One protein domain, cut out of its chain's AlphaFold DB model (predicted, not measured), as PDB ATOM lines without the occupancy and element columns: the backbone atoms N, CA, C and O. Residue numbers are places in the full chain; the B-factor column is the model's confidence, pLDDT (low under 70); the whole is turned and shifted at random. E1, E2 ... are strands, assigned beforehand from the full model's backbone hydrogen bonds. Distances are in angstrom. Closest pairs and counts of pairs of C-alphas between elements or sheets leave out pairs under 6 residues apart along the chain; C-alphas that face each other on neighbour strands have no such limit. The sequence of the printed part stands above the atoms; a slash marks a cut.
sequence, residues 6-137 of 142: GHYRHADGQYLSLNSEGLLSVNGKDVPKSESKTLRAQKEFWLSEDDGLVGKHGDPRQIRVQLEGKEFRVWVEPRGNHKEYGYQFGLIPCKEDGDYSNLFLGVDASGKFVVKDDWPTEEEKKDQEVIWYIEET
ATOM      1  N   GLY A   6      50.805  29.191 -44.656       93.62
ATOM      2  CA  GLY A   6      49.859  29.890 -45.513       93.62
ATOM      3  C   GLY A   6      49.575  31.300 -45.011       93.62
ATOM      4  O   GLY A   6      50.354  31.881 -44.251       93.62
ATOM      5  N   HIS A   7      48.439  31.844 -45.434       95.19
ATOM      6  CA  HIS A   7      47.930  33.116 -44.938       95.19
ATOM      7  C   HIS A   7      47.071  32.872 -43.705       95.19
ATOM      8  O   HIS A   7      46.066  32.165 -43.770       95.19
ATOM      9  N   TYR A   8      47.464  33.467 -42.584       95.31
ATOM     10  CA  TYR A   8      46.694  33.380 -41.353       95.31
ATOM     11  C   TYR A   8      45.562  34.392 -41.420       95.31
ATOM     12  O   TYR A   8      45.799  35.599 -41.496       95.31
ATOM     13  N   ARG A   9      44.340  33.875 -41.421       93.25
ATOM     14  CA  ARG A   9      43.102  34.619 -41.562       93.25
ATOM     15  C   ARG A   9      42.316  34.562 -40.262       93.25
ATOM     16  O   ARG A   9      42.107  33.489 -39.702       93.25
ATOM     17  N   HIS A  10      41.855  35.716 -39.823       91.19
ATOM     18  CA  HIS A  10      40.873  35.854 -38.768       91.19
ATOM     19  C   HIS A  10      39.455  35.681 -39.332       91.19
ATOM     20  O   HIS A  10      39.202  35.885 -40.526       91.19
ATOM     21  N   ALA A  11      38.511  35.303 -38.479       82.50
ATOM     22  CA  ALA A  11      37.135  35.003 -38.866       82.50
ATOM     23  C   ALA A  11      36.423  36.116 -39.641       82.50
ATOM     24  O   ALA A  11      35.691  35.861 -40.596       82.50
ATOM     25  N   ASP A  12      36.679  37.361 -39.253       82.94
ATOM     26  CA  ASP A  12      36.103  38.553 -39.867       82.94
ATOM     27  C   ASP A  12      36.789  38.966 -41.181       82.94
ATOM     28  O   ASP A  12      36.472  40.010 -41.748       82.94
ATOM     29  N   GLY A  13      37.698  38.133 -41.695       87.94
ATOM     30  CA  GLY A  13      38.356  38.327 -42.983       87.94
ATOM     31  C   GLY A  13      39.673  39.090 -42.915       87.94
ATOM     32  O   GLY A  13      40.323  39.220 -43.949       87.94
ATOM     33  N   GLN A  14      40.097  39.553 -41.736       92.44
ATOM     34  CA  GLN A  14      41.413  40.168 -41.570       92.44
ATOM     35  C   GLN A  14      42.531  39.127 -41.692       92.44
ATOM     36  O   GLN A  14      42.343  37.948 -41.396       92.44
ATOM     37  N   TYR A  15      43.719  39.562 -42.106       95.69
ATOM     38  CA  TYR A  15      44.881  38.687 -42.269       95.69
ATOM     39  C   TYR A  15      46.072  39.184 -41.462       95.69
ATOM     40  O   TYR A  15      46.246  40.390 -41.271       95.69
ATOM     41  N   LEU A  16      46.931  38.253 -41.049       97.00
ATOM     42  CA  LEU A  16      48.225  38.597 -40.474       97.00
ATOM     43  C   LEU A  16      49.169  39.182 -41.524       97.00
ATOM     44  O   LEU A  16      49.266  38.710 -42.659       97.00
ATOM     45  N   SER A  17      49.912  40.197 -41.107       95.75
ATOM     46  CA  SER A  17      50.962  40.829 -41.892       95.75
ATOM     47  C   SER A  17      52.123  41.230 -40.983       95.75
ATOM     48  O   SER A  17      52.234  40.765 -39.845       95.75
ATOM     49  N   LEU A  18      53.018  42.058 -41.508       95.38
ATOM     50  CA  LEU A  18      54.106  42.661 -40.760       95.38
ATOM     51  C   LEU A  18      54.038  44.178 -40.903       95.38
ATOM     52  O   LEU A  18      53.791  44.696 -41.992       95.38
ATOM     53  N   ASN A  19      54.273  44.895 -39.808       93.81
ATOM     54  CA  ASN A  19      54.428  46.343 -39.842       93.81
ATOM     55  C   ASN A  19      55.791  46.746 -40.453       93.81
ATOM     56  O   ASN A  19      56.602  45.903 -40.843       93.81
ATOM     57  N   SER A  20      56.065  48.051 -40.513       92.88
ATOM     58  CA  SER A  20      57.321  48.601 -41.046       92.88
ATOM     59  C   SER A  20      58.583  48.156 -40.297       92.88
ATOM     60  O   SER A  20      59.675  48.241 -40.848       92.88
ATOM     61  N   GLU A  21      58.446  47.687 -39.058       93.94
ATOM     62  CA  GLU A  21      59.540  47.171 -38.225       93.94
ATOM     63  C   GLU A  21      59.700  45.647 -38.361       93.94
ATOM     64  O   GLU A  21      60.577  45.043 -37.749       93.94
ATOM     65  N   GLY A  22      58.862  44.998 -39.178       93.75
ATOM     66  CA  GLY A  22      58.885  43.551 -39.360       93.75
ATOM     67  C   GLY A  22      58.284  42.770 -38.189       93.75
ATOM     68  O   GLY A  22      58.586  41.577 -38.064       93.75
ATOM     69  N   LEU A  23      57.466  43.425 -37.355       95.88
ATOM     70  CA  LEU A  23      56.694  42.832 -36.261       95.88
ATOM     71  C   LEU A  23      55.295  42.445 -36.747       95.88
ATOM     72  O   LEU A  23      54.731  43.109 -37.615       95.88
ATOM     73  N   LEU A  24      54.735  41.385 -36.168       97.38
ATOM     74  CA  LEU A  24      53.401  40.884 -36.475       97.38
ATOM     75  C   LEU A  24      52.364  41.995 -36.318       97.38
ATOM     76  O   LEU A  24      52.321  42.686 -35.299       97.38
ATOM     77  N   SER A  25      51.505  42.123 -37.318       95.75
ATOM     78  CA  SER A  25      50.368  43.035 -37.330       95.75
ATOM     79  C   SER A  25      49.144  42.348 -37.930       95.75
ATOM     80  O   SER A  25      49.240  41.272 -38.526       95.75
ATOM     81  N   VAL A  26      47.985  42.984 -37.779       95.25
ATOM     82  CA  VAL A  26      46.754  42.595 -38.462       95.25
ATOM     83  C   VAL A  26      46.450  43.653 -39.514       95.25
ATOM     84  O   VAL A  26      46.483  44.852 -39.236       95.25
ATOM     85  N   ASN A  27      46.177  43.214 -40.736       93.81
ATOM     86  CA  ASN A  27      45.732  44.098 -41.802       93.81
ATOM     87  C   ASN A  27      44.327  44.648 -41.507       93.81
ATOM     88  O   ASN A  27      43.520  43.993 -40.849       93.81
ATOM     89  N   GLY A  28      44.007  45.834 -42.033       89.44
ATOM     90  CA  GLY A  28      42.643  46.372 -41.973       89.44
ATOM     91  C   GLY A  28      41.634  45.471 -42.699       89.44
ATOM     92  O   GLY A  28      42.006  44.725 -43.601       89.44
ATOM     93  N   LYS A  29      40.351  45.557 -42.330       86.56
ATOM     94  CA  LYS A  29      39.272  44.699 -42.870       86.56
ATOM     95  C   LYS A  29      39.132  44.747 -44.392       86.56
ATOM     96  O   LYS A  29      38.838  43.729 -45.008       86.56
ATOM     97  N   ASP A  30      39.401  45.902 -44.989       88.75
ATOM     98  CA  ASP A  30      39.287  46.107 -46.438       88.75
ATOM     99  C   ASP A  30      40.587  45.796 -47.200       88.75
ATOM    100  O   ASP A  30      40.658  45.960 -48.419       88.75
ATOM    101  N   VAL A  31      41.641  45.366 -46.500       90.56
ATOM    102  CA  VAL A  31      42.935  45.062 -47.113       90.56
ATOM    103  C   VAL A  31      42.901  43.641 -47.690       90.56
ATOM    104  O   VAL A  31      42.656  42.680 -46.955       90.56
ATOM    105  N   PRO A  32      43.170  43.464 -48.996       90.31
ATOM    106  CA  PRO A  32      43.078  42.158 -49.630       90.31
ATOM    107  C   PRO A  32      44.171  41.203 -49.137       90.31
ATOM    108  O   PRO A  32      45.273  41.610 -48.770       90.31
ATOM    109  N   LYS A  33      43.905  39.893 -49.236       93.12
ATOM    110  CA  LYS A  33      44.865  38.828 -48.892       93.12
ATOM    111  C   LYS A  33      46.238  38.999 -49.554       93.12
ATOM    112  O   LYS A  33      47.241  38.620 -48.961       93.12
ATOM    113  N   SER A  34      46.306  39.560 -50.762       91.06
ATOM    114  CA  SER A  34      47.569  39.784 -51.482       91.06
ATOM    115  C   SER A  34      48.554  40.699 -50.747       91.06
ATOM    116  O   SER A  34      49.746  40.632 -51.018       91.06
ATOM    117  N   GLU A  35      48.065  41.520 -49.816       91.50
ATOM    118  CA  GLU A  35      48.857  42.420 -48.963       91.50
ATOM    119  C   GLU A  35      49.185  41.788 -47.594       91.50
ATOM    120  O   GLU A  35      49.756  42.424 -46.706       91.50
ATOM    121  N   SER A  36      48.766  40.542 -47.366       94.44
ATOM    122  CA  SER A  36      49.099  39.789 -46.157       94.44
ATOM    123  C   SER A  36      50.404  39.018 -46.325       94.44
ATOM    124  O   SER A  36      50.950  38.901 -47.426       94.44
ATOM    125  N   LYS A  37      50.913  38.463 -45.225       94.69
ATOM    126  CA  LYS A  37      52.134  37.660 -45.250       94.69
ATOM    127  C   LYS A  37      51.826  36.174 -45.228       94.69
ATOM    128  O   LYS A  37      50.959  35.710 -44.490       94.69
ATOM    129  N   THR A  38      52.587  35.430 -46.024       94.94
ATOM    130  CA  THR A  38      52.664  33.978 -45.890       94.94
ATOM    131  C   THR A  38      53.554  33.673 -44.698       94.94
ATOM    132  O   THR A  38      54.714  34.085 -44.648       94.94
ATOM    133  N   LEU A  39      53.001  32.968 -43.724       95.31
ATOM    134  CA  LEU A  39      53.684  32.603 -42.493       95.31
ATOM    135  C   LEU A  39      53.705  31.087 -42.363       95.31
ATOM    136  O   LEU A  39      52.927  30.380 -43.006       95.31
ATOM    137  N   ARG A  40      54.594  30.586 -41.509       93.19
ATOM    138  CA  ARG A  40      54.656  29.169 -41.168       93.19
ATOM    139  C   ARG A  40      55.058  28.930 -39.724       93.19
ATOM    140  O   ARG A  40      55.907  29.645 -39.199       93.19
ATOM    141  N   ALA A  41      54.533  27.875 -39.114       91.44
ATOM    142  CA  ALA A  41      55.092  27.344 -37.880       91.44
ATOM    143  C   ALA A  41      56.320  26.465 -38.190       91.44
ATOM    144  O   ALA A  41      56.280  25.611 -39.079       91.44
ATOM    145  N   GLN A  42      57.416  26.695 -37.471       84.75
ATOM    146  CA  GLN A  42      58.682  25.975 -37.605       84.75
ATOM    147  C   GLN A  42      58.807  24.824 -36.598       84.75
ATOM    148  O   GLN A  42      57.817  24.372 -36.019       84.75
ATOM    149  N   LYS A  43      60.032  24.315 -36.405       77.62
ATOM    150  CA  LYS A  43      60.364  23.417 -35.292       77.62
ATOM    151  C   LYS A  43      59.822  24.009 -33.984       77.62
ATOM    152  O   LYS A  43      59.943  25.209 -33.763       77.62
ATOM    153  N   GLU A  44      59.196  23.165 -33.165       85.06
ATOM    154  CA  GLU A  44      58.541  23.579 -31.910       85.06
ATOM    155  C   GLU A  44      57.417  24.610 -32.115       85.06
ATOM    156  O   GLU A  44      57.026  25.296 -31.183       85.06
ATOM    157  N   PHE A  45      56.854  24.672 -33.329       91.44
ATOM    158  CA  PHE A  45      55.675  25.459 -33.696       91.44
ATOM    159  C   PHE A  45      55.825  26.989 -33.569       91.44
ATOM    160  O   PHE A  45      54.830  27.718 -33.548       91.44
ATOM    161  N   TRP A  46      57.055  27.504 -33.562       93.38
ATOM    162  CA  TRP A  46      57.311  28.945 -33.588       93.38
ATOM    163  C   TRP A  46      56.901  29.576 -34.923       93.38
ATOM    164  O   TRP A  46      57.338  29.139 -35.992       93.38
ATOM    165  N   LEU A  47      56.090  30.631 -34.872       95.75
ATOM    166  CA  LEU A  47      55.640  31.371 -36.048       95.75
ATOM    167  C   LEU A  47      56.812  32.123 -36.690       95.75
ATOM    168  O   LEU A  47      57.541  32.870 -36.038       95.75
ATOM    169  N   SER A  48      56.980  31.930 -37.991       94.81
ATOM    170  CA  SER A  48      58.056  32.502 -38.795       94.81
ATOM    171  C   SER A  48      57.521  32.995 -40.141       94.81
ATOM    172  O   SER A  48      56.478  32.536 -40.607       94.81
ATOM    173  N   GLU A  49      58.244  33.910 -40.781       94.38
ATOM    174  CA  GLU A  49      57.980  34.311 -42.166       94.38
ATOM    175  C   GLU A  49      58.240  33.117 -43.092       94.38
ATOM    176  O   GLU A  49      59.274  32.458 -42.975       94.38
ATOM    177  N   ASP A  50      57.304  32.781 -43.981       92.19
ATOM    178  CA  ASP A  50      57.540  31.685 -44.921       92.19
ATOM    179  C   ASP A  50      58.457  32.163 -46.055       92.19
ATOM    180  O   ASP A  50      58.055  32.953 -46.905       92.19
ATOM    181  N   ASP A  51      59.693  31.660 -46.077       89.50
ATOM    182  CA  ASP A  51      60.679  31.909 -47.138       89.50
ATOM    183  C   ASP A  51      60.425  31.077 -48.413       89.50
ATOM    184  O   ASP A  51      61.158  31.197 -49.395       89.50
ATOM    185  N   GLY A  52      59.398  30.216 -48.409       87.31
ATOM    186  CA  GLY A  52      59.046  29.336 -49.523       87.31
ATOM    187  C   GLY A  52      59.951  28.109 -49.683       87.31
ATOM    188  O   GLY A  52      59.748  27.321 -50.606       87.31
ATOM    189  N   LEU A  53      60.928  27.910 -48.794       85.44
ATOM    190  CA  LEU A  53      61.905  26.820 -48.837       85.44
ATOM    191  C   LEU A  53      61.616  25.784 -47.746       85.44
ATOM    192  O   LEU A  53      61.238  26.125 -46.633       85.44
ATOM    193  N   VAL A  54      61.799  24.495 -48.032       77.94
ATOM    194  CA  VAL A  54      61.436  23.410 -47.102       77.94
ATOM    195  C   VAL A  54      62.678  22.709 -46.544       77.94
ATOM    196  O   VAL A  54      63.674  22.504 -47.240       77.94
ATOM    197  N   GLY A  55      62.606  22.287 -45.279       75.00
ATOM    198  CA  GLY A  55      63.643  21.487 -44.627       75.00
ATOM    199  C   GLY A  55      64.957  22.252 -44.466       75.00
ATOM    200  O   GLY A  55      64.955  23.428 -44.130       75.00
ATOM    201  N   LYS A  56      66.085  21.585 -44.737       79.19
ATOM    202  CA  LYS A  56      67.444  22.141 -44.574       79.19
ATOM    203  C   LYS A  56      67.771  23.345 -45.471       79.19
ATOM    204  O   LYS A  56      68.862  23.891 -45.367       79.19
ATOM    205  N   HIS A  57      66.891  23.667 -46.417       83.06
ATOM    206  CA  HIS A  57      67.091  24.736 -47.388       83.06
ATOM    207  C   HIS A  57      66.424  26.049 -46.975       83.06
ATOM    208  O   HIS A  57      66.738  27.071 -47.570       83.06
ATOM    209  N   GLY A  58      65.516  26.018 -45.996       83.06
ATOM    210  CA  GLY A  58      64.895  27.217 -45.446       83.06
ATOM    211  C   GLY A  58      65.591  27.680 -44.174       83.06
ATOM    212  O   GLY A  58      66.048  26.860 -43.378       83.06
ATOM    213  N   ASP A  59      65.615  28.991 -43.985       87.56
ATOM    214  CA  ASP A  59      66.046  29.661 -42.758       87.56
ATOM    215  C   ASP A  59      65.089  30.833 -42.493       87.56
ATOM    216  O   ASP A  59      65.407  32.002 -42.722       87.56
ATOM    217  N   PRO A  60      63.834  30.524 -42.134       89.69
ATOM    218  CA  PRO A  60      62.802  31.533 -42.031       89.69
ATOM    219  C   PRO A  60      63.023  32.386 -40.792       89.69
ATOM    220  O   PRO A  60      63.277  31.892 -39.692       89.69
ATOM    221  N   ARG A  61      62.819  33.687 -40.948       92.19
ATOM    222  CA  ARG A  61      62.915  34.613 -39.829       92.19
ATOM    223  C   ARG A  61      61.749  34.395 -38.866       92.19
ATOM    224  O   ARG A  61      60.588  34.548 -39.249       92.19
ATOM    225  N   GLN A  62      62.060  34.089 -37.608       93.25
ATOM    226  CA  GLN A  62      61.057  34.013 -36.551       93.25
ATOM    227  C   GLN A  62      60.390  35.379 -36.346       93.25
ATOM    228  O   GLN A  62      61.066  36.406 -36.239       93.25
ATOM    229  N   ILE A  63      59.060  35.382 -36.282       93.62
ATOM    230  CA  ILE A  63      58.264  36.597 -36.115       93.62
ATOM    231  C   ILE A  63      58.068  36.909 -34.633       93.62
ATOM    232  O   ILE A  63      57.952  36.018 -33.788       93.62
ATOM    233  N   ARG A  64      58.018  38.209 -34.337       95.31
ATOM    234  CA  ARG A  64      57.697  38.751 -33.019       95.31
ATOM    235  C   ARG A  64      56.460  39.629 -33.101       95.31
ATOM    236  O   ARG A  64      56.203  40.213 -34.147       95.31
ATOM    237  N   VAL A  65      55.732  39.755 -32.002       95.88
ATOM    238  CA  VAL A  65      54.619  40.699 -31.835       95.88
ATOM    239  C   VAL A  65      54.968  41.695 -30.734       95.88
ATOM    240  O   VAL A  65      55.596  41.312 -29.747       95.88
ATOM    241  N   GLN A  66      54.575  42.960 -30.891       94.88
ATOM    242  CA  GLN A  66      54.695  43.953 -29.825       94.88
ATOM    243  C   GLN A  66      53.377  44.072 -29.065       94.88
ATOM    244  O   GLN A  66      52.339  44.359 -29.657       94.88
ATOM    245  N   LEU A  67      53.432  43.886 -27.748       92.19
ATOM    246  CA  LEU A  67      52.304  44.039 -26.834       92.19
ATOM    247  C   LEU A  67      52.770  44.900 -25.662       92.19
ATOM    248  O   LEU A  67      53.803  44.614 -25.059       92.19
ATOM    249  N   GLU A  68      52.047  45.981 -25.369       90.00
ATOM    250  CA  GLU A  68      52.368  46.898 -24.259       90.00
ATOM    251  C   GLU A  68      53.840  47.376 -24.251       90.00
ATOM    252  O   GLU A  68      54.482  47.496 -23.208       90.00
ATOM    253  N   GLY A  69      54.404  47.618 -25.442       90.25
ATOM    254  CA  GLY A  69      55.789  48.071 -25.615       90.25
ATOM    255  C   GLY A  69      56.860  46.990 -25.436       90.25
ATOM    256  O   GLY A  69      58.047  47.309 -25.454       90.25
ATOM    257  N   LYS A  70      56.478  45.718 -25.280       91.50
ATOM    258  CA  LYS A  70      57.395  44.574 -25.187       91.50
ATOM    259  C   LYS A  70      57.229  43.648 -26.382       91.50
ATOM    260  O   LYS A  70      56.130  43.508 -26.908       91.50
ATOM    261  N   GLU A  71      58.316  43.008 -26.792       93.25
ATOM    262  CA  GLU A  71      58.304  42.033 -27.881       93.25
ATOM    263  C   GLU A  71      58.168  40.605 -27.358       93.25
ATOM    264  O   GLU A  71      58.810  40.216 -26.383       93.25
ATOM    265  N   PHE A  72      57.360  39.813 -28.055       94.25
ATOM    266  CA  PHE A  72      57.100  38.415 -27.739       94.25
ATOM    267  C   PHE A  72      57.286  37.563 -28.986       94.25
ATOM    268  O   PHE A  72      56.922  37.971 -30.091       94.25
ATOM    269  N   ARG A  73      57.822  36.357 -28.810       94.12
ATOM    270  CA  ARG A  73      57.772  35.314 -29.841       94.12
ATOM    271  C   ARG A  73      56.353  34.763 -29.900       94.12
ATOM    272  O   ARG A  73      55.632  34.829 -28.911       94.12
ATOM    273  N   VAL A  74      55.953  34.208 -31.039       95.44
ATOM    274  CA  VAL A  74      54.599  33.662 -31.203       95.44
ATOM    275  C   VAL A  74      54.663  32.162 -31.449       95.44
ATOM    276  O   VAL A  74      55.329  31.715 -32.383       95.44
ATOM    277  N   TRP A  75      53.972  31.389 -30.618       95.06
ATOM    278  CA  TRP A  75      53.778  29.950 -30.779       95.06
ATOM    279  C   TRP A  75      52.414  29.701 -31.437       95.06
ATOM    280  O   TRP A  75      51.408  30.291 -31.049       95.06
ATOM    281  N   VAL A  76      52.375  28.856 -32.465       95.00
ATOM    282  CA  VAL A  76      51.142  28.379 -33.103       95.00
ATOM    283  C   VAL A  76      50.645  27.088 -32.447       95.00
ATOM    284  O   VAL A  76      51.320  26.061 -32.503       95.00
ATOM    285  N   GLU A  77      49.431  27.097 -31.907       93.81
ATOM    286  CA  GLU A  77      48.794  25.912 -31.331       93.81
ATOM    287  C   GLU A  77      47.587  25.453 -32.168       93.81
ATOM    288  O   GLU A  77      46.634  26.213 -32.331       93.81
ATOM    289  N   PRO A  78      47.564  24.211 -32.687       92.25
ATOM    290  CA  PRO A  78      46.370  23.644 -33.316       92.25
ATOM    291  C   PRO A  78      45.254  23.380 -32.290       92.25
ATOM    292  O   PRO A  78      45.460  22.660 -31.318       92.25
ATOM    293  N   ARG A  79      44.042  23.890 -32.536       91.44
ATOM    294  CA  ARG A  79      42.893  23.833 -31.602       91.44
ATOM    295  C   ARG A  79      41.697  23.025 -32.118       91.44
ATOM    296  O   ARG A  79      40.598  23.110 -31.576       91.44
ATOM    297  N   GLY A  80      41.906  22.217 -33.155       87.12
ATOM    298  CA  GLY A  80      40.879  21.358 -33.751       87.12
ATOM    299  C   GLY A  80      40.401  21.864 -35.108       87.12
ATOM    300  O   GLY A  80      41.130  22.566 -35.801       87.12
ATOM    301  N   ASN A  81      39.203  21.452 -35.522       85.12
ATOM    302  CA  ASN A  81      38.670  21.717 -36.857       85.12
ATOM    303  C   ASN A  81      37.245  22.280 -36.772       85.12
ATOM    304  O   ASN A  81      36.390  21.706 -36.098       85.12
ATOM    305  N   HIS A  82      36.998  23.382 -37.473       81.88
ATOM    306  CA  HIS A  82      35.688  23.984 -37.666       81.88
ATOM    307  C   HIS A  82      35.077  23.509 -38.987       81.88
ATOM    308  O   HIS A  82      35.737  23.517 -40.025       81.88
ATOM    309  N   LYS A  83      33.789  23.147 -38.979       79.06
ATOM    310  CA  LYS A  83      33.116  22.547 -40.149       79.06
ATOM    311  C   LYS A  83      33.157  23.418 -41.410       79.06
ATOM    312  O   LYS A  83      33.190  22.869 -42.505       79.06
ATOM    313  N   GLU A  84      33.133  24.739 -41.251       76.88
ATOM    314  CA  GLU A  84      33.072  25.697 -42.366       76.88
ATOM    315  C   GLU A  84      34.439  26.283 -42.742       76.88
ATOM    316  O   GLU A  84      34.708  26.521 -43.914       76.88
ATOM    317  N   TYR A  85      35.315  26.491 -41.756       75.50
ATOM    318  CA  TYR A  85      36.542  27.284 -41.921       75.50
ATOM    319  C   TYR A  85      37.819  26.435 -41.882       75.50
ATOM    320  O   TYR A  85      38.907  26.938 -42.149       75.50
ATOM    321  N   GLY A  86      37.704  25.141 -41.574       84.75
ATOM    322  CA  GLY A  86      38.842  24.238 -41.466       84.75
ATOM    323  C   GLY A  86      39.531  24.309 -40.103       84.75
ATOM    324  O   GLY A  86      38.915  24.620 -39.081       84.75
ATOM    325  N   TYR A  87      40.817  23.961 -40.072       90.19
ATOM    326  CA  TYR A  87      41.575  23.877 -38.825       90.19
ATOM    327  C   TYR A  87      41.691  25.234 -38.124       90.19
ATOM    328  O   TYR A  87      41.992  26.248 -38.749       90.19
ATOM    329  N   GLN A  88      41.461  25.209 -36.813       92.50
ATOM    330  CA  GLN A  88      41.560  26.351 -35.916       92.50
ATOM    331  C   GLN A  88      42.939  26.380 -35.268       92.50
ATOM    332  O   GLN A  88      43.466  25.338 -34.866       92.50
ATOM    333  N   PHE A  89      43.484  27.579 -35.112       94.25
ATOM    334  CA  PHE A  89      44.777  27.810 -34.492       94.25
ATOM    335  C   PHE A  89      44.677  28.926 -33.455       94.25
ATOM    336  O   PHE A  89      44.064  29.965 -33.699       94.25
ATOM    337  N   GLY A  90      45.299  28.695 -32.303       95.06
ATOM    338  CA  GLY A  90      45.634  29.728 -31.337       95.06
ATOM    339  C   GLY A  90      47.033  30.260 -31.616       95.06
ATOM    340  O   GLY A  90      47.930  29.508 -32.002       95.06
ATOM    341  N   LEU A  91      47.220  31.561 -31.426       95.94
ATOM    342  CA  LEU A  91      48.532  32.194 -31.456       95.94
ATOM    343  C   LEU A  91      48.866  32.644 -30.043       95.94
ATOM    344  O   LEU A  91      48.128  33.438 -29.475       95.94
ATOM    345  N   ILE A  92      49.952  32.135 -29.477       95.44
ATOM    346  CA  ILE A  92      50.321  32.365 -28.081       95.44
ATOM    347  C   ILE A  92      51.558  33.260 -28.031       95.44
ATOM    348  O   ILE A  92      52.594  32.886 -28.591       95.44
ATOM    349  N   PRO A  93      51.492  34.440 -27.387       94.81
ATOM    350  CA  PRO A  93      52.676  35.239 -27.139       94.81
ATOM    351  C   PRO A  93      53.494  34.599 -26.009       94.81
ATOM    352  O   PRO A  93      53.006  34.404 -24.892       94.81
ATOM    353  N   CYS A  94      54.758  34.308 -26.299       92.44
ATOM    354  CA  CYS A  94      55.730  33.770 -25.355       92.44
ATOM    355  C   CYS A  94      56.853  34.786 -25.131       92.44
ATOM    356  O   CYS A  94      57.327  35.444 -26.068       92.44
ATOM    357  N   LYS A  95      57.300  34.904 -23.880       82.75
ATOM    358  CA  LYS A  95      58.485  35.695 -23.522       82.75
ATOM    359  C   LYS A  95      59.752  35.045 -24.095       82.75
ATOM    360  O   LYS A  95      59.715  33.940 -24.633       82.75
ATOM    361  N   GLU A  96      60.879  35.755 -24.035       70.62
ATOM    362  CA  GLU A  96      62.147  35.286 -24.621       70.62
ATOM    363  C   GLU A  96      62.673  33.975 -24.019       70.62
ATOM    364  O   GLU A  96      63.377  33.241 -24.713       70.62
ATOM    365  N   ASP A  97      62.311  33.673 -22.772       72.69
ATOM    366  CA  ASP A  97      62.593  32.403 -22.090       72.69
ATOM    367  C   ASP A  97      61.795  31.218 -22.662       72.69
ATOM    368  O   ASP A  97      62.179  30.069 -22.455       72.69
ATOM    369  N   GLY A  98      60.761  31.487 -23.466       69.94
ATOM    370  CA  GLY A  98      60.003  30.482 -24.207       69.94
ATOM    371  C   GLY A  98      58.859  29.849 -23.421       69.94
ATOM    372  O   GLY A  98      58.252  28.903 -23.923       69.94
ATOM    373  N   ASP A  99      58.535  30.369 -22.236       82.50
ATOM    374  CA  ASP A  99      57.460  29.821 -21.413       82.50
ATOM    375  C   ASP A  99      56.103  29.964 -22.118       82.50
ATOM    376  O   ASP A  99      55.678  31.060 -22.506       82.50
ATOM    377  N   TYR A 100      55.418  28.829 -22.274       83.69
ATOM    378  CA  TYR A 100      54.049  28.772 -22.773       83.69
ATOM    379  C   TYR A 100      53.129  29.497 -21.789       83.69
ATOM    380  O   TYR A 100      53.005  29.099 -20.631       83.69
ATOM    381  N   SER A 101      52.480  30.567 -22.245       84.25
ATOM    382  CA  SER A 101      51.702  31.447 -21.370       84.25
ATOM    383  C   SER A 101      50.247  31.009 -21.185       84.25
ATOM    384  O   SER A 101      49.592  31.479 -20.262       84.25
ATOM    385  N   ASN A 102      49.742  30.117 -22.047       87.38
ATOM    386  CA  ASN A 102      48.314  29.809 -22.197       87.38
ATOM    387  C   ASN A 102      47.436  31.039 -22.494       87.38
ATOM    388  O   ASN A 102      46.229  31.000 -22.287       87.38
ATOM    389  N   LEU A 103      48.050  32.115 -22.988       92.06
ATOM    390  CA  LEU A 103      47.371  33.319 -23.446       92.06
ATOM    391  C   LEU A 103      47.220  33.272 -24.963       92.06
ATOM    392  O   LEU A 103      48.078  32.732 -25.660       92.06
ATOM    393  N   PHE A 104      46.171  33.891 -25.493       94.50
ATOM    394  CA  PHE A 104      45.866  33.875 -26.919       94.50
ATOM    395  C   PHE A 104      45.829  35.289 -27.496       94.50
ATOM    396  O   PHE A 104      45.237  36.200 -26.917       94.50
ATOM    397  N   LEU A 105      46.458  35.472 -28.658       94.88
ATOM    398  CA  LEU A 105      46.353  36.686 -29.454       94.88
ATOM    399  C   LEU A 105      44.999  36.708 -30.149       94.88
ATOM    400  O   LEU A 105      44.724  35.887 -31.030       94.88
ATOM    401  N   GLY A 106      44.199  37.694 -29.773       92.75
ATOM    402  CA  GLY A 106      42.996  38.069 -30.487       92.75
ATOM    403  C   GLY A 106      43.103  39.420 -31.162       92.75
ATOM    404  O   GLY A 106      44.124  40.100 -31.066       92.75
ATOM    405  N   VAL A 107      42.030  39.803 -31.837       91.19
ATOM    406  CA  VAL A 107      41.902  41.079 -32.536       91.19
ATOM    407  C   VAL A 107      40.683  41.812 -31.998       91.19
ATOM    408  O   VAL A 107      39.587  41.261 -31.968       91.19
ATOM    409  N   ASP A 108      40.870  43.054 -31.555       88.25
ATOM    410  CA  ASP A 108      39.748  43.900 -31.151       88.25
ATOM    411  C   ASP A 108      39.017  44.514 -32.358       88.25
ATOM    412  O   ASP A 108      39.459  44.446 -33.506       88.25
ATOM    413  N   ALA A 109      37.900  45.198 -32.097       83.94
ATOM    414  CA  ALA A 109      37.110  45.855 -33.138       83.94
ATOM    415  C   ALA A 109      37.882  46.922 -33.946       83.94
ATOM    416  O   ALA A 109      37.445  47.291 -35.037       83.94
ATOM    417  N   SER A 110      39.010  47.423 -33.428       84.50
ATOM    418  CA  SER A 110      39.883  48.385 -34.107       84.50
ATOM    419  C   SER A 110      40.958  47.726 -34.977       84.50
ATOM    420  O   SER A 110      41.700  48.430 -35.664       84.50
ATOM    421  N   GLY A 111      41.043  46.393 -34.978       84.75
ATOM    422  CA  GLY A 111      42.060  45.647 -35.711       84.75
ATOM    423  C   GLY A 111      43.404  45.571 -34.985       84.75
ATOM    424  O   GLY A 111      44.421  45.319 -35.628       84.75
ATOM    425  N   LYS A 112      43.444  45.818 -33.669       88.88
ATOM    426  CA  LYS A 112      44.667  45.706 -32.864       88.88
ATOM    427  C   LYS A 112      44.715  44.383 -32.121       88.88
ATOM    428  O   LYS A 112      43.682  43.844 -31.731       88.88
ATOM    429  N   PHE A 113      45.932  43.895 -31.887       93.69
ATOM    430  CA  PHE A 113      46.118  42.725 -31.044       93.69
ATOM    431  C   PHE A 113      45.689  43.007 -29.609       93.69
ATOM    432  O   PHE A 113      46.091  44.004 -29.008       93.69
ATOM    433  N   VAL A 114      44.933  42.066 -29.063       92.06
ATOM    434  CA  VAL A 114      44.607  41.962 -27.645       92.06
ATOM    435  C   VAL A 114      45.024  40.591 -27.144       92.06
ATOM    436  O   VAL A 114      45.084  39.629 -27.908       92.06
ATOM    437  N   VAL A 115      45.326  40.499 -25.855       93.06
ATOM    438  CA  VAL A 115      45.649  39.231 -25.204       93.06
ATOM    439  C   VAL A 115      44.418  38.758 -24.447       93.06
ATOM    440  O   VAL A 115      43.780  39.549 -23.751       93.06
ATOM    441  N   LYS A 116      44.065  37.486 -24.615       92.00
ATOM    442  CA  LYS A 116      42.980  36.827 -23.887       92.00
ATOM    443  C   LYS A 116      43.545  35.678 -23.067       92.00
ATOM    444  O   LYS A 116      44.435  34.969 -23.534       92.00
ATOM    445  N   ASP A 117      42.995  35.495 -21.875       89.94
ATOM    446  CA  ASP A 117      43.512  34.536 -20.897       89.94
ATOM    447  C   ASP A 117      43.042  33.097 -21.145       89.94
ATOM    448  O   ASP A 117      43.585  32.168 -20.560       89.94
ATOM    449  N   ASP A 118      42.062  32.911 -22.034       85.62
ATOM    450  CA  ASP A 118      41.450  31.619 -22.312       85.62
ATOM    451  C   ASP A 118      41.126  31.432 -23.794       85.62
ATOM    452  O   ASP A 118      40.927  32.379 -24.564       85.62
ATOM    453  N   TRP A 119      41.044  30.163 -24.186       89.12
ATOM    454  CA  TRP A 119      40.497  29.775 -25.477       89.12
ATOM    455  C   TRP A 119      38.967  29.752 -25.408       89.12
ATOM    456  O   TRP A 119      38.428  29.126 -24.492       89.12
ATOM    457  N   PRO A 120      38.258  30.334 -26.389       86.19
ATOM    458  CA  PRO A 120      36.811  30.457 -26.342       86.19
ATOM    459  C   PRO A 120      36.130  29.089 -26.317       86.19
ATOM    460  O   PRO A 120      36.468  28.170 -27.079       86.19
ATOM    461  N   THR A 121      35.112  28.985 -25.469       85.00
ATOM    462  CA  THR A 121      34.120  27.909 -25.510       85.00
ATOM    463  C   THR A 121      33.332  27.955 -26.821       85.00
ATOM    464  O   THR A 121      33.315  28.967 -27.518       85.00
ATOM    465  N   GLU A 122      32.629  26.878 -27.180       79.94
ATOM    466  CA  GLU A 122      31.828  26.837 -28.419       79.94
ATOM    467  C   GLU A 122      30.777  27.959 -28.516       79.94
ATOM    468  O   GLU A 122      30.426  28.378 -29.618       79.94
ATOM    469  N   GLU A 123      30.288  28.471 -27.384       79.00
ATOM    470  CA  GLU A 123      29.349  29.593 -27.355       79.00
ATOM    471  C   GLU A 123      30.041  30.930 -27.659       79.00
ATOM    472  O   GLU A 123      29.512  31.718 -28.445       79.00
ATOM    473  N   GLU A 124      31.237  31.149 -27.108       80.75
ATOM    474  CA  GLU A 124      32.073  32.348 -27.308       80.75
ATOM    475  C   GLU A 124      32.772  32.353 -28.672       80.75
ATOM    476  O   GLU A 124      33.082  33.407 -29.229       80.75
ATOM    477  N   LYS A 125      32.956  31.176 -29.283       74.81
ATOM    478  CA  LYS A 125      33.441  31.041 -30.663       74.81
ATOM    479  C   LYS A 125      32.524  31.715 -31.688       74.81
ATOM    480  O   LYS A 125      32.886  31.747 -32.854       74.81
ATOM    481  N   LYS A 126      31.367  32.264 -31.313       70.50
ATOM    482  CA  LYS A 126      30.571  33.131 -32.199       70.50
ATOM    483  C   LYS A 126      31.261  34.463 -32.484       70.50
ATOM    484  O   LYS A 126      31.158  34.951 -33.607       70.50
ATOM    485  N   ASP A 127      32.001  34.992 -31.513       71.88
ATOM    486  CA  ASP A 127      32.694  36.278 -31.631       71.88
ATOM    487  C   ASP A 127      34.081  36.122 -32.278       71.88
ATOM    488  O   ASP A 127      34.649  37.081 -32.790       71.88
ATOM    489  N   GLN A 128      34.599  34.887 -32.307       77.69
ATOM    490  CA  GLN A 128      35.812  34.432 -33.004       77.69
ATOM    491  C   GLN A 128      37.096  35.244 -32.750       77.69
ATOM    492  O   GLN A 128      38.078  35.000 -33.439       77.69
ATOM    493  N   GLU A 129      37.132  36.114 -31.736       83.69
ATOM    494  CA  GLU A 129      38.173  37.140 -31.546       83.69
ATOM    495  C   GLU A 129      39.616  36.620 -31.499       83.69
ATOM    496  O   GLU A 129      40.531  37.389 -31.757       83.69
ATOM    497  N   VAL A 130      39.845  35.355 -31.130       86.31
ATOM    498  CA  VAL A 130      41.190  34.750 -30.988       86.31
ATOM    499  C   VAL A 130      41.443  33.581 -31.939       86.31
ATOM    500  O   VAL A 130      42.462  32.895 -31.826       86.31
ATOM    501  N   ILE A 131      40.501  33.295 -32.839       88.25
ATOM    502  CA  ILE A 131      40.561  32.110 -33.693       88.25
ATOM    503  C   ILE A 131      41.204  32.474 -35.022       88.25
ATOM    504  O   ILE A 131      40.698  33.301 -35.780       88.25
ATOM    505  N   TRP A 132      42.289  31.772 -35.333       92.75
ATOM    506  CA  TRP A 132      42.988  31.903 -36.599       92.75
ATOM    507  C   TRP A 132      42.783  30.663 -37.458       92.75
ATOM    508  O   TRP A 132      42.755  29.536 -36.967       92.75
ATOM    509  N   TYR A 133      42.683  30.885 -38.759       91.75
ATOM    510  CA  TYR A 133      42.591  29.865 -39.793       91.75
ATOM    511  C   TYR A 133      43.763  30.034 -40.752       91.75
ATOM    512  O   TYR A 133      44.276  31.139 -40.914       91.75
ATOM    513  N   ILE A 134      44.193  28.958 -41.403       92.06
ATOM    514  CA  ILE A 134      45.273  29.025 -42.391       92.06
ATOM    515  C   ILE A 134      44.687  28.760 -43.773       92.06
ATOM    516  O   ILE A 134      44.198  27.667 -44.053       92.06
ATOM    517  N   GLU A 135      44.768  29.760 -44.647       90.88
ATOM    518  CA  GLU A 135      44.536  29.588 -46.077       90.88
ATOM    519  C   GLU A 135      45.849  29.179 -46.750       90.88
ATOM    520  O   GLU A 135      46.777  29.985 -46.879       90.88
ATOM    521  N   GLU A 136      45.938  27.915 -47.163       84.31
ATOM    522  CA  GLU A 136      47.151  27.347 -47.749       84.31
ATOM    523  C   GLU A 136      47.560  28.057 -49.044       84.31
ATOM    524  O   GLU A 136      46.745  28.343 -49.926       84.31
ATOM    525  N   THR A 137      48.862  28.288 -49.187       74.06
ATOM    526  CA  THR A 137      49.477  28.665 -50.457       74.06
ATOM    527  C   THR A 137      49.983  27.412 -51.174       74.06
ATOM    528  O   THR A 137      50.671  26.592 -50.560       74.06
TER     529      THR A 137
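What this domain is: This is residues 6 to 137 of the 142 residues of an uncharacterized protein of Tilletia indica (UniProt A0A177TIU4). Seven strands form one sheet curled into a small, nearly closed barrel, where the edge strand E5 comes round to E7. At one end of the barrel sit the hairpins E2-E3 and E9-E10 together with the edge strand E6; the centres of E3, E6 and E10 make a triangle, E3 packs on E6, and E9 packs on E8. The printed part has 132 residues with eleven named strands, E1 to E11 in chain order, and no named helix; the class is all strand, though only 56 residues are in named elements. The large sheet runs E5 E4 E1 E11 E8 E7 E6, antiparallel throughout, and E2-E3 and E9-E10 are antiparallel pairs. The whole is compact, with a radius of gyration of the C-alphas of 13.9 A and spans of 42 by 31 by 29 A.

Where its parts are: In the large sheet, look first for E7, residues 70 to 82, from C-alpha 70 at (57.395, 44.574, -25.187) over 32.4 A; it bends by 57 degrees at residue 79. E8, residues 86 to 94, covers 25.2 A. E1, residues 6 to 10, starts at C-alpha 6, (49.859, 29.890, -45.513), and measures 12.7 A. The other strands of this sheet are E4, residues 38 to 41, E5, residues 47 to 49, E6, residues 64 to 67, and E11, residues 132 to 135, ending at C-alpha 135, (44.536, 29.588, -46.077). The small sheets hold E2, residues 16 to 18, with E3, residues 24 to 26, and E9, residues 104 to 107, with E10, residues 113 to 116.

How they stand to each other: The large sheet is strongly twisted and is a folded sheet, bent back on itself: E5 E4 E1 face E8 E7 E6, with E11 as the hinge. E6 E7 E8 are a meander, each strand the antiparallel neighbour of the one before. Look for N 75 and O 92, 2.9 A, between E7 and E8, and N 65 and O 72, 2.9 A, between E6 and E7. At the hinge, N 9 and O 133 are 2.8 A from each other between E1 and E11, and N 89 and O 132 are 2.8 A from each other between E8 and E11. The closest C-alphas of E5 and E7 are those of Leu 47 and Val 74, at 5.5 A. In the hairpin E2 and E3, find N 17 and O 25 at 2.9 A; the closest C-alphas of E3 and E6 are those of Leu 24 and Val 65, at 4.8 A. In the hairpin E9 and E10, N 106 and O 114 are at 2.8 A; the closest C-alphas of E8 and E9 are those of Ile 92 and Phe 104, at 4.8 A. E2 and E10 are apart.

The domain as a whole: The two C-alphas farthest apart, those of His 57 and Glu 123, are separated by 43.0 A. The printed part has no cut. The links E3 to E4, E5 to E6 and E10 to E11 are long. The mean pLDDT of the printed part is 88.9, and residue 98 is under 70.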